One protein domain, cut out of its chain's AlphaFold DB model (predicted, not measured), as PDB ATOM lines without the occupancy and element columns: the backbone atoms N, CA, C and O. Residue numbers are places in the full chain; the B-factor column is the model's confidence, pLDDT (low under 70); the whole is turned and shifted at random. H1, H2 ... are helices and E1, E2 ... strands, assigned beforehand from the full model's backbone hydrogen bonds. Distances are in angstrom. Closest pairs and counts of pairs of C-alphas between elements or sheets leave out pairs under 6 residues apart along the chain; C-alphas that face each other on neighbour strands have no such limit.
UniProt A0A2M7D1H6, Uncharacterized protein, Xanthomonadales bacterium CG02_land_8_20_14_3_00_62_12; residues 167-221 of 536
ATOM      1  N   ASP A 167      92.715 148.172 224.556       97.38
ATOM      2  CA  ASP A 167      92.279 148.207 223.161       97.38
ATOM      3  C   ASP A 167      90.854 148.783 223.029       97.38
ATOM      4  O   ASP A 167      90.642 149.687 222.218       97.38
ATOM      5  N   ASP A 168      89.910 148.368 223.883       97.38
ATOM      6  CA  ASP A 168      88.544 148.925 223.916       97.38
ATOM      7  C   ASP A 168      88.540 150.427 224.274       97.38
ATOM      8  O   ASP A 168      87.866 151.247 223.642       97.38
ATOM      9  N   LEU A 169      89.374 150.833 225.239       97.44
ATOM     10  CA  LEU A 169      89.563 152.242 225.583       97.44
ATOM     11  C   LEU A 169      90.156 153.036 224.409       97.44
ATOM     12  O   LEU A 169      89.684 154.135 224.111       97.44
ATOM     13  N   ARG A 170      91.153 152.493 223.705       97.50
ATOM     14  CA  ARG A 170      91.761 153.126 222.523       97.50
ATOM     15  C   ARG A 170      90.730 153.362 221.419       97.50
ATOM     16  O   ARG A 170      90.681 154.456 220.847       97.50
ATOM     17  N   ASP A 171      89.871 152.378 221.163       96.25
ATOM     18  CA  ASP A 171      88.779 152.478 220.193       96.25
ATOM     19  C   ASP A 171      87.780 153.578 220.573       96.25
ATOM     20  O   ASP A 171      87.416 154.418 219.732       96.25
ATOM     21  N   LYS A 172      87.398 153.644 221.857       96.19
ATOM     22  CA  LYS A 172      86.540 154.708 222.395       96.19
ATOM     23  C   LYS A 172      87.189 156.084 222.248       96.19
ATOM     24  O   LYS A 172      86.529 157.006 221.766       96.19
ATOM     25  N   ILE A 173      88.469 156.248 222.594       97.31
ATOM     26  CA  ILE A 173      89.188 157.527 222.443       97.31
ATOM     27  C   ILE A 173      89.163 157.969 220.976       97.31
ATOM     28  O   ILE A 173      88.785 159.105 220.680       97.31
ATOM     29  N   ALA A 174      89.484 157.072 220.037       96.56
ATOM     30  CA  ALA A 174      89.459 157.385 218.610       96.56
ATOM     31  C   ALA A 174      88.061 157.820 218.144       96.56
ATOM     32  O   ALA A 174      87.929 158.784 217.386       96.56
ATOM     33  N   GLN A 175      87.011 157.139 218.613       96.25
ATOM     34  CA  GLN A 175      85.623 157.509 218.337       96.25
ATOM     35  C   GLN A 175      85.286 158.913 218.855       96.25
ATOM     36  O   GLN A 175      84.732 159.719 218.104       96.25
ATOM     37  N   VAL A 176      85.631 159.221 220.106       96.25
ATOM     38  CA  VAL A 176      85.344 160.521 220.732       96.25
ATOM     39  C   VAL A 176      86.109 161.653 220.032       96.25
ATOM     40  O   VAL A 176      85.519 162.681 219.688       96.25
ATOM     41  N   CYS A 177      87.381 161.428 219.689       95.56
ATOM     42  CA  CYS A 177      88.183 162.368 218.906       95.56
ATOM     43  C   CYS A 177      87.572 162.661 217.527       95.56
ATOM     44  O   CYS A 177      87.527 163.823 217.101       95.56
ATOM     45  N   ARG A 178      87.036 161.642 216.835       96.25
ATOM     46  CA  ARG A 178      86.354 161.842 215.542       96.25
ATOM     47  C   ARG A 178      85.116 162.731 215.665       96.25
ATOM     48  O   ARG A 178      84.841 163.518 214.757       96.25
ATOM     49  N   ASN A 179      84.437 162.660 216.806       94.31
ATOM     50  CA  ASN A 179      83.285 163.495 217.142       94.31
ATOM     51  C   ASN A 179      83.665 164.906 217.629       94.31
ATOM     52  O   ASN A 179      82.776 165.686 217.963       94.31
ATOM     53  N   LYS A 180      84.961 165.265 217.622       91.88
ATOM     54  CA  LYS A 180      85.493 166.560 218.088       91.88
ATOM     55  C   LYS A 180      85.164 166.856 219.556       91.88
ATOM     56  O   LYS A 180      84.975 168.011 219.931       91.88
ATOM     57  N   GLN A 181      85.075 165.807 220.363       93.56
ATOM     58  CA  GLN A 181      84.892 165.884 221.806       93.56
ATOM     59  C   GLN A 181      86.214 165.561 222.507       93.56
ATOM     60  O   GLN A 181      87.099 164.948 221.910       93.56
ATOM     61  N   ASP A 182      86.340 165.979 223.764       93.06
ATOM     62  CA  ASP A 182      87.479 165.624 224.608       93.06
ATOM     63  C   ASP A 182      87.267 164.212 225.193       93.06
ATOM     64  O   ASP A 182      86.298 164.012 225.936       93.06
ATOM     65  N   PRO A 183      88.133 163.227 224.875       94.06
ATOM     66  CA  PRO A 183      88.037 161.873 225.420       94.06
ATOM     67  C   PRO A 183      88.059 161.816 226.945       94.06
ATOM     68  O   PRO A 183      87.383 160.960 227.511       94.06
ATOM     69  N   ILE A 184      88.791 162.721 227.602       92.62
ATOM     70  CA  ILE A 184      88.891 162.753 229.063       92.62
ATOM     71  C   ILE A 184      87.548 163.157 229.669       92.62
ATOM     72  O   ILE A 184      87.058 162.476 230.563       92.62
ATOM     73  N   ILE A 185      86.916 164.209 229.138       91.75
ATOM     74  CA  ILE A 185      85.616 164.692 229.630       91.75
ATOM     75  C   ILE A 185      84.534 163.627 229.415       91.75
ATOM     76  O   ILE A 185      83.812 163.286 230.344       91.75
ATOM     77  N   VAL A 186      84.455 163.048 228.210       91.06
ATOM     78  CA  VAL A 186      83.442 162.021 227.905       91.06
ATOM     79  C   VAL A 186      83.606 160.789 228.794       91.06
ATOM     80  O   VAL A 186      82.615 160.223 229.249       91.06
ATOM     81  N   ALA A 187      84.840 160.363 229.056       89.62
ATOM     82  CA  ALA A 187      85.078 159.229 229.933       89.62
ATOM     83  C   ALA A 187      84.768 159.536 231.401       89.62
ATOM     84  O   ALA A 187      84.203 158.674 232.058       89.62
ATOM     85  N   GLN A 188      85.073 160.738 231.899       86.50
ATOM     86  CA  GLN A 188      84.708 161.149 233.260       86.50
ATOM     87  C   GLN A 188      83.187 161.167 233.466       86.50
ATOM     88  O   GLN A 188      82.710 160.749 234.520       86.50
ATOM     89  N   ASP A 189      82.428 161.591 232.452       88.00
ATOM     90  CA  ASP A 189      80.962 161.581 232.491       88.00
ATOM     91  C   ASP A 189      80.387 160.151 232.439       88.00
ATOM     92  O   ASP A 189      79.376 159.853 233.078       88.00
ATOM     93  N   GLU A 190      81.004 159.255 231.661       90.31
ATOM     94  CA  GLU A 190      80.503 157.893 231.432       90.31
ATOM     95  C   GLU A 190      81.023 156.836 232.424       90.31
ATOM     96  O   GLU A 190      80.362 155.806 232.603       90.31
ATOM     97  N   PHE A 191      82.204 157.057 233.004       92.62
ATOM     98  CA  PHE A 191      82.963 156.134 233.853       92.62
ATOM     99  C   PHE A 191      83.711 156.923 234.948       92.62
ATOM    100  O   PHE A 191      84.921 157.126 234.846       92.62
ATOM    101  N   PRO A 192      83.022 157.362 236.015       89.69
ATOM    102  CA  PRO A 192      83.602 158.264 237.019       89.69
ATOM    103  C   PRO A 192      84.853 157.728 237.731       89.69
ATOM    104  O   PRO A 192      85.669 158.512 238.210       89.69
ATOM    105  N   SER A 193      85.018 156.404 237.797       93.50
ATOM    106  CA  SER A 193      86.180 155.737 238.390       93.50
ATOM    107  C   SER A 193      87.387 155.597 237.462       93.50
ATOM    108  O   SER A 193      88.455 155.194 237.922       93.50
ATOM    109  N   LEU A 194      87.240 155.883 236.164       96.75
ATOM    110  CA  LEU A 194      88.287 155.704 235.162       96.75
ATOM    111  C   LEU A 194      89.097 156.992 234.984       96.75
ATOM    112  O   LEU A 194      88.570 158.042 234.623       96.75
ATOM    113  N   THR A 195      90.416 156.884 235.126       97.00
ATOM    114  CA  THR A 195      91.366 157.936 234.751       97.00
ATOM    115  C   THR A 195      92.400 157.380 233.781       97.00
ATOM    116  O   THR A 195      92.867 156.256 233.930       97.00
ATOM    117  N   PHE A 196      92.752 158.139 232.746       97.75
ATOM    118  CA  PHE A 196      93.740 157.705 231.760       97.75
ATOM    119  C   PHE A 196      94.442 158.897 231.116       97.75
ATOM    120  O   PHE A 196      93.954 160.029 231.155       97.75
ATOM    121  N   THR A 197      95.577 158.626 230.484       97.31
ATOM    122  CA  THR A 197      96.265 159.560 229.586       97.31
ATOM    123  C   THR A 197      96.535 158.878 228.256       97.31
ATOM    124  O   THR A 197      96.695 157.658 228.202       97.31
ATOM    125  N   PHE A 198      96.587 159.653 227.178       97.31
ATOM    126  CA  PHE A 198      96.867 159.121 225.852       97.31
ATOM    127  C   PHE A 198      97.671 160.109 225.009       97.31
ATOM    128  O   PHE A 198      97.578 161.329 225.179       97.31
ATOM    129  N   SER A 199      98.399 159.563 224.043       96.31
ATOM    130  CA  SER A 199      99.170 160.287 223.046       96.31
ATOM    131  C   SER A 199      98.732 159.872 221.636       96.31
ATOM    132  O   SER A 199      98.290 158.749 221.395       96.31
ATOM    133  N   GLY A 200      98.783 160.809 220.685       92.88
ATOM    134  CA  GLY A 200      98.340 160.586 219.303       92.88
ATOM    135  C   GLY A 200      97.428 161.694 218.761       92.88
ATOM    136  O   GLY A 200      97.127 162.667 219.460       92.88
ATOM    137  N   PRO A 201      96.999 161.603 217.489       91.31
ATOM    138  CA  PRO A 201      96.135 162.606 216.887       91.31
ATOM    139  C   PRO A 201      94.714 162.496 217.451       91.31
ATOM    140  O   PRO A 201      94.079 161.452 217.323       91.31
ATOM    141  N   CYS A 202      94.178 163.597 217.985       92.06
ATOM    142  CA  CYS A 202      92.768 163.721 218.357       92.06
ATOM    143  C   CYS A 202      92.057 164.725 217.438       92.06
ATOM    144  O   CYS A 202      92.124 165.937 217.631       92.06
ATOM    145  N   ASN A 203      91.454 164.227 216.359       91.00
ATOM    146  CA  ASN A 203      90.745 165.016 215.356       91.00
ATOM    147  C   ASN A 203      89.740 164.148 214.572       91.00
ATOM    148  O   ASN A 203      89.595 162.949 214.800       91.00
ATOM    149  N   SER A 204      89.067 164.737 213.578       89.06
ATOM    150  CA  SER A 204      88.035 164.064 212.774       89.06
ATOM    151  C   SER A 204      88.519 162.860 211.945       89.06
ATOM    152  O   SER A 204      87.700 162.200 211.312       89.06
ATOM    153  N   LYS A 205      89.830 162.602 211.883       90.94
ATOM    154  CA  LYS A 205      90.453 161.487 211.152       90.94
ATOM    155  C   LYS A 205      91.186 160.504 212.072       90.94
ATOM    156  O   LYS A 205      91.865 159.625 211.557       90.94
ATOM    157  N   SER A 206      91.065 160.645 213.393       92.06
ATOM    158  CA  SER A 206      91.709 159.744 214.352       92.06
ATOM    159  C   SER A 206      91.309 158.290 214.111       92.06
ATOM    160  O   SER A 206      90.117 157.959 214.070       92.06
ATOM    161  N   LEU A 207      92.319 157.434 213.979       92.94
ATOM    162  CA  LEU A 207      92.187 155.984 213.898       92.94
ATOM    163  C   LEU A 207      92.752 155.347 215.177       92.94
ATOM    164  O   LEU A 207      93.687 155.915 215.747       92.94
ATOM    165  N   PRO A 208      92.204 154.208 215.640       92.44
ATOM    166  CA  PRO A 208      92.663 153.574 216.874       92.44
ATOM    167  C   PRO A 208      94.158 153.254 216.880       92.44
ATOM    168  O   PRO A 208      94.837 153.574 217.842       92.44
ATOM    169  N   ASP A 209      94.702 152.720 215.788       93.56
ATOM    170  CA  ASP A 209      96.117 152.338 215.639       93.56
ATOM    171  C   ASP A 209      97.113 153.509 215.747       93.56
ATOM    172  O   ASP A 209      98.313 153.291 215.897       93.56
ATOM    173  N   GLN A 210      96.629 154.751 215.694       93.94
ATOM    174  CA  GLN A 210      97.433 155.966 215.854       93.94
ATOM    175  C   GLN A 210      97.417 156.515 217.286       93.94
ATOM    176  O   GLN A 210      98.099 157.501 217.568       93.94
ATOM    177  N   ILE A 211      96.617 155.919 218.170       95.81
ATOM    178  CA  ILE A 211      96.455 156.339 219.560       95.81
ATOM    179  C   ILE A 211      97.224 155.378 220.457       95.81
ATOM    180  O   ILE A 211      97.022 154.168 220.422       95.81
ATOM    181  N   THR A 212      98.081 155.930 221.304       97.06
ATOM    182  CA  THR A 212      98.741 155.193 222.381       97.06
ATOM    183  C   THR A 212      98.089 155.587 223.695       97.06
ATOM    184  O   THR A 212      97.954 156.769 223.993       97.06
ATOM    185  N   VAL A 213      97.647 154.601 224.469       97.38
ATOM    186  CA  VAL A 213      97.173 154.823 225.837       97.38
ATOM    187  C   VAL A 213      98.396 154.735 226.741       97.38
ATOM    188  O   VAL A 213      99.055 153.701 226.761       97.38
ATOM    189  N   ASP A 214      98.730 155.822 227.434       97.44
ATOM    190  CA  ASP A 214      99.980 155.927 228.201       97.44
ATOM    191  C   ASP A 214      99.796 155.505 229.668       97.44
ATOM    192  O   ASP A 214     100.744 155.080 230.323       97.44
ATOM    193  N   SER A 215      98.582 155.652 230.207       97.69
ATOM    194  CA  SER A 215      98.220 155.183 231.546       97.69
ATOM    195  C   SER A 215      96.723 154.917 231.626       97.69
ATOM    196  O   SER A 215      95.950 155.619 230.975       97.69
ATOM    197  N   VAL A 216      96.315 153.931 232.429       97.69
ATOM    198  CA  VAL A 216      94.907 153.622 232.719       97.69
ATOM    199  C   VAL A 216      94.792 153.223 234.179       97.69
ATOM    200  O   VAL A 216      95.419 152.261 234.609       97.69
ATOM    201  N   ARG A 217      93.981 153.944 234.945       98.06
ATOM    202  CA  ARG A 217      93.737 153.674 236.357       98.06
ATOM    203  C   ARG A 217      92.253 153.628 236.651       98.06
ATOM    204  O   ARG A 217      91.494 154.455 236.145       98.06
ATOM    205  N   ILE A 218      91.863 152.676 237.488       98.06
ATOM    206  CA  ILE A 218      90.477 152.494 237.912       98.06
ATOM    207  C   ILE A 218      90.429 152.485 239.434       98.06
ATOM    208  O   ILE A 218      91.063 151.644 240.069       98.06
ATOM    209  N   ASP A 219      89.663 153.412 240.001       97.81
ATOM    210  CA  ASP A 219      89.391 153.470 241.435       97.81
ATOM    211  C   ASP A 219      88.176 152.599 241.771       97.81
ATOM    212  O   ASP A 219      87.094 152.792 241.219       97.81
ATOM    213  N   ILE A 220      88.338 151.630 242.677       97.94
ATOM    214  CA  ILE A 220      87.248 150.730 243.080       97.94
ATOM    215  C   ILE A 220      87.068 150.763 244.593       97.94
ATOM    216  O   ILE A 220      87.986 150.447 245.352       97.94
ATOM    217  N   THR A 221      85.861 151.105 245.041       97.19
ATOM    218  CA  THR A 221      85.466 150.990 246.452       97.19
ATOM    219  C   THR A 221      84.912 149.592 246.748       97.19
ATOM    220  O   THR A 221      83.872 149.200 246.223       97.19
TER     221      THR A 221
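Overview. This is residues 167 to 221 of the 536 residues of an uncharacterized protein of Xanthomonadales bacterium CG02_land_8_20_14_3_00_62_12 (UniProt A0A2M7D1H6). A long, two-stranded hairpin, E1 and E2, has two short helices packed on one side of it, H1 beside the start of E2 and H2 beside E1, the helices nearly at right angles to each other. The long loop of residues 200 to 211, which joins the two strands, makes one end of the length, and the last residues of E2 make the other. The printed part has 55 residues with two named helices and two named strands in the order H1, H2, E1, E2; the sheet is E1 - E2, antiparallel, and the class is mixed, helices and strands. It is compact, with a radius of gyration of the C-alphas of 10.8 A, yet elongated in outline, 37 by 19 by 15 A.

Along the chain. Strand E1 is residues 194 to 199, 16.9 A long, and strand E2 is residues 212 to 220, 24.1 A, ending at C-alpha 220 at (87.248, 150.730, 243.080). Helix H1, residues 167 to 178, is 16.7 A long and begins at C-alpha 167 at (92.279, 148.207, 223.161). Helix H2 is residues 183 to 190, 10.4 A long.

Arrangement. E1 and E2 are a hairpin, antiparallel at 172 degrees between directions; N 195 and O 217 are 2.8 A apart, as are N 214 and O 197. The closest C-alphas of H2 and E1, Gln 188 and Leu 194, are 6.8 A apart. Those of H1 and E2, Arg 170 and Val 213, are 6.6 A apart. H1, with residues 172 to 177 alone, touches H2, the closest C-alphas being Ile 173 and Pro 183 at 5.4 A. Their lines are only just about perpendicular, at 71 degrees. H1 and E1 are apart, and so are H2 and E2. In H1 and H2 every O i to N i+4 pair is within hydrogen-bond range.

Size, cuts and confidence. The C-alphas farthest apart, Lys 205 and Thr 221, are 37.2 A apart. The printed part has no cut. The link from E1 to E2 is long, while those from H1 to H2 and from H2 to E1 are tight. Mean pLDDT of the printed part is 94.5, and no printed residue is under 70.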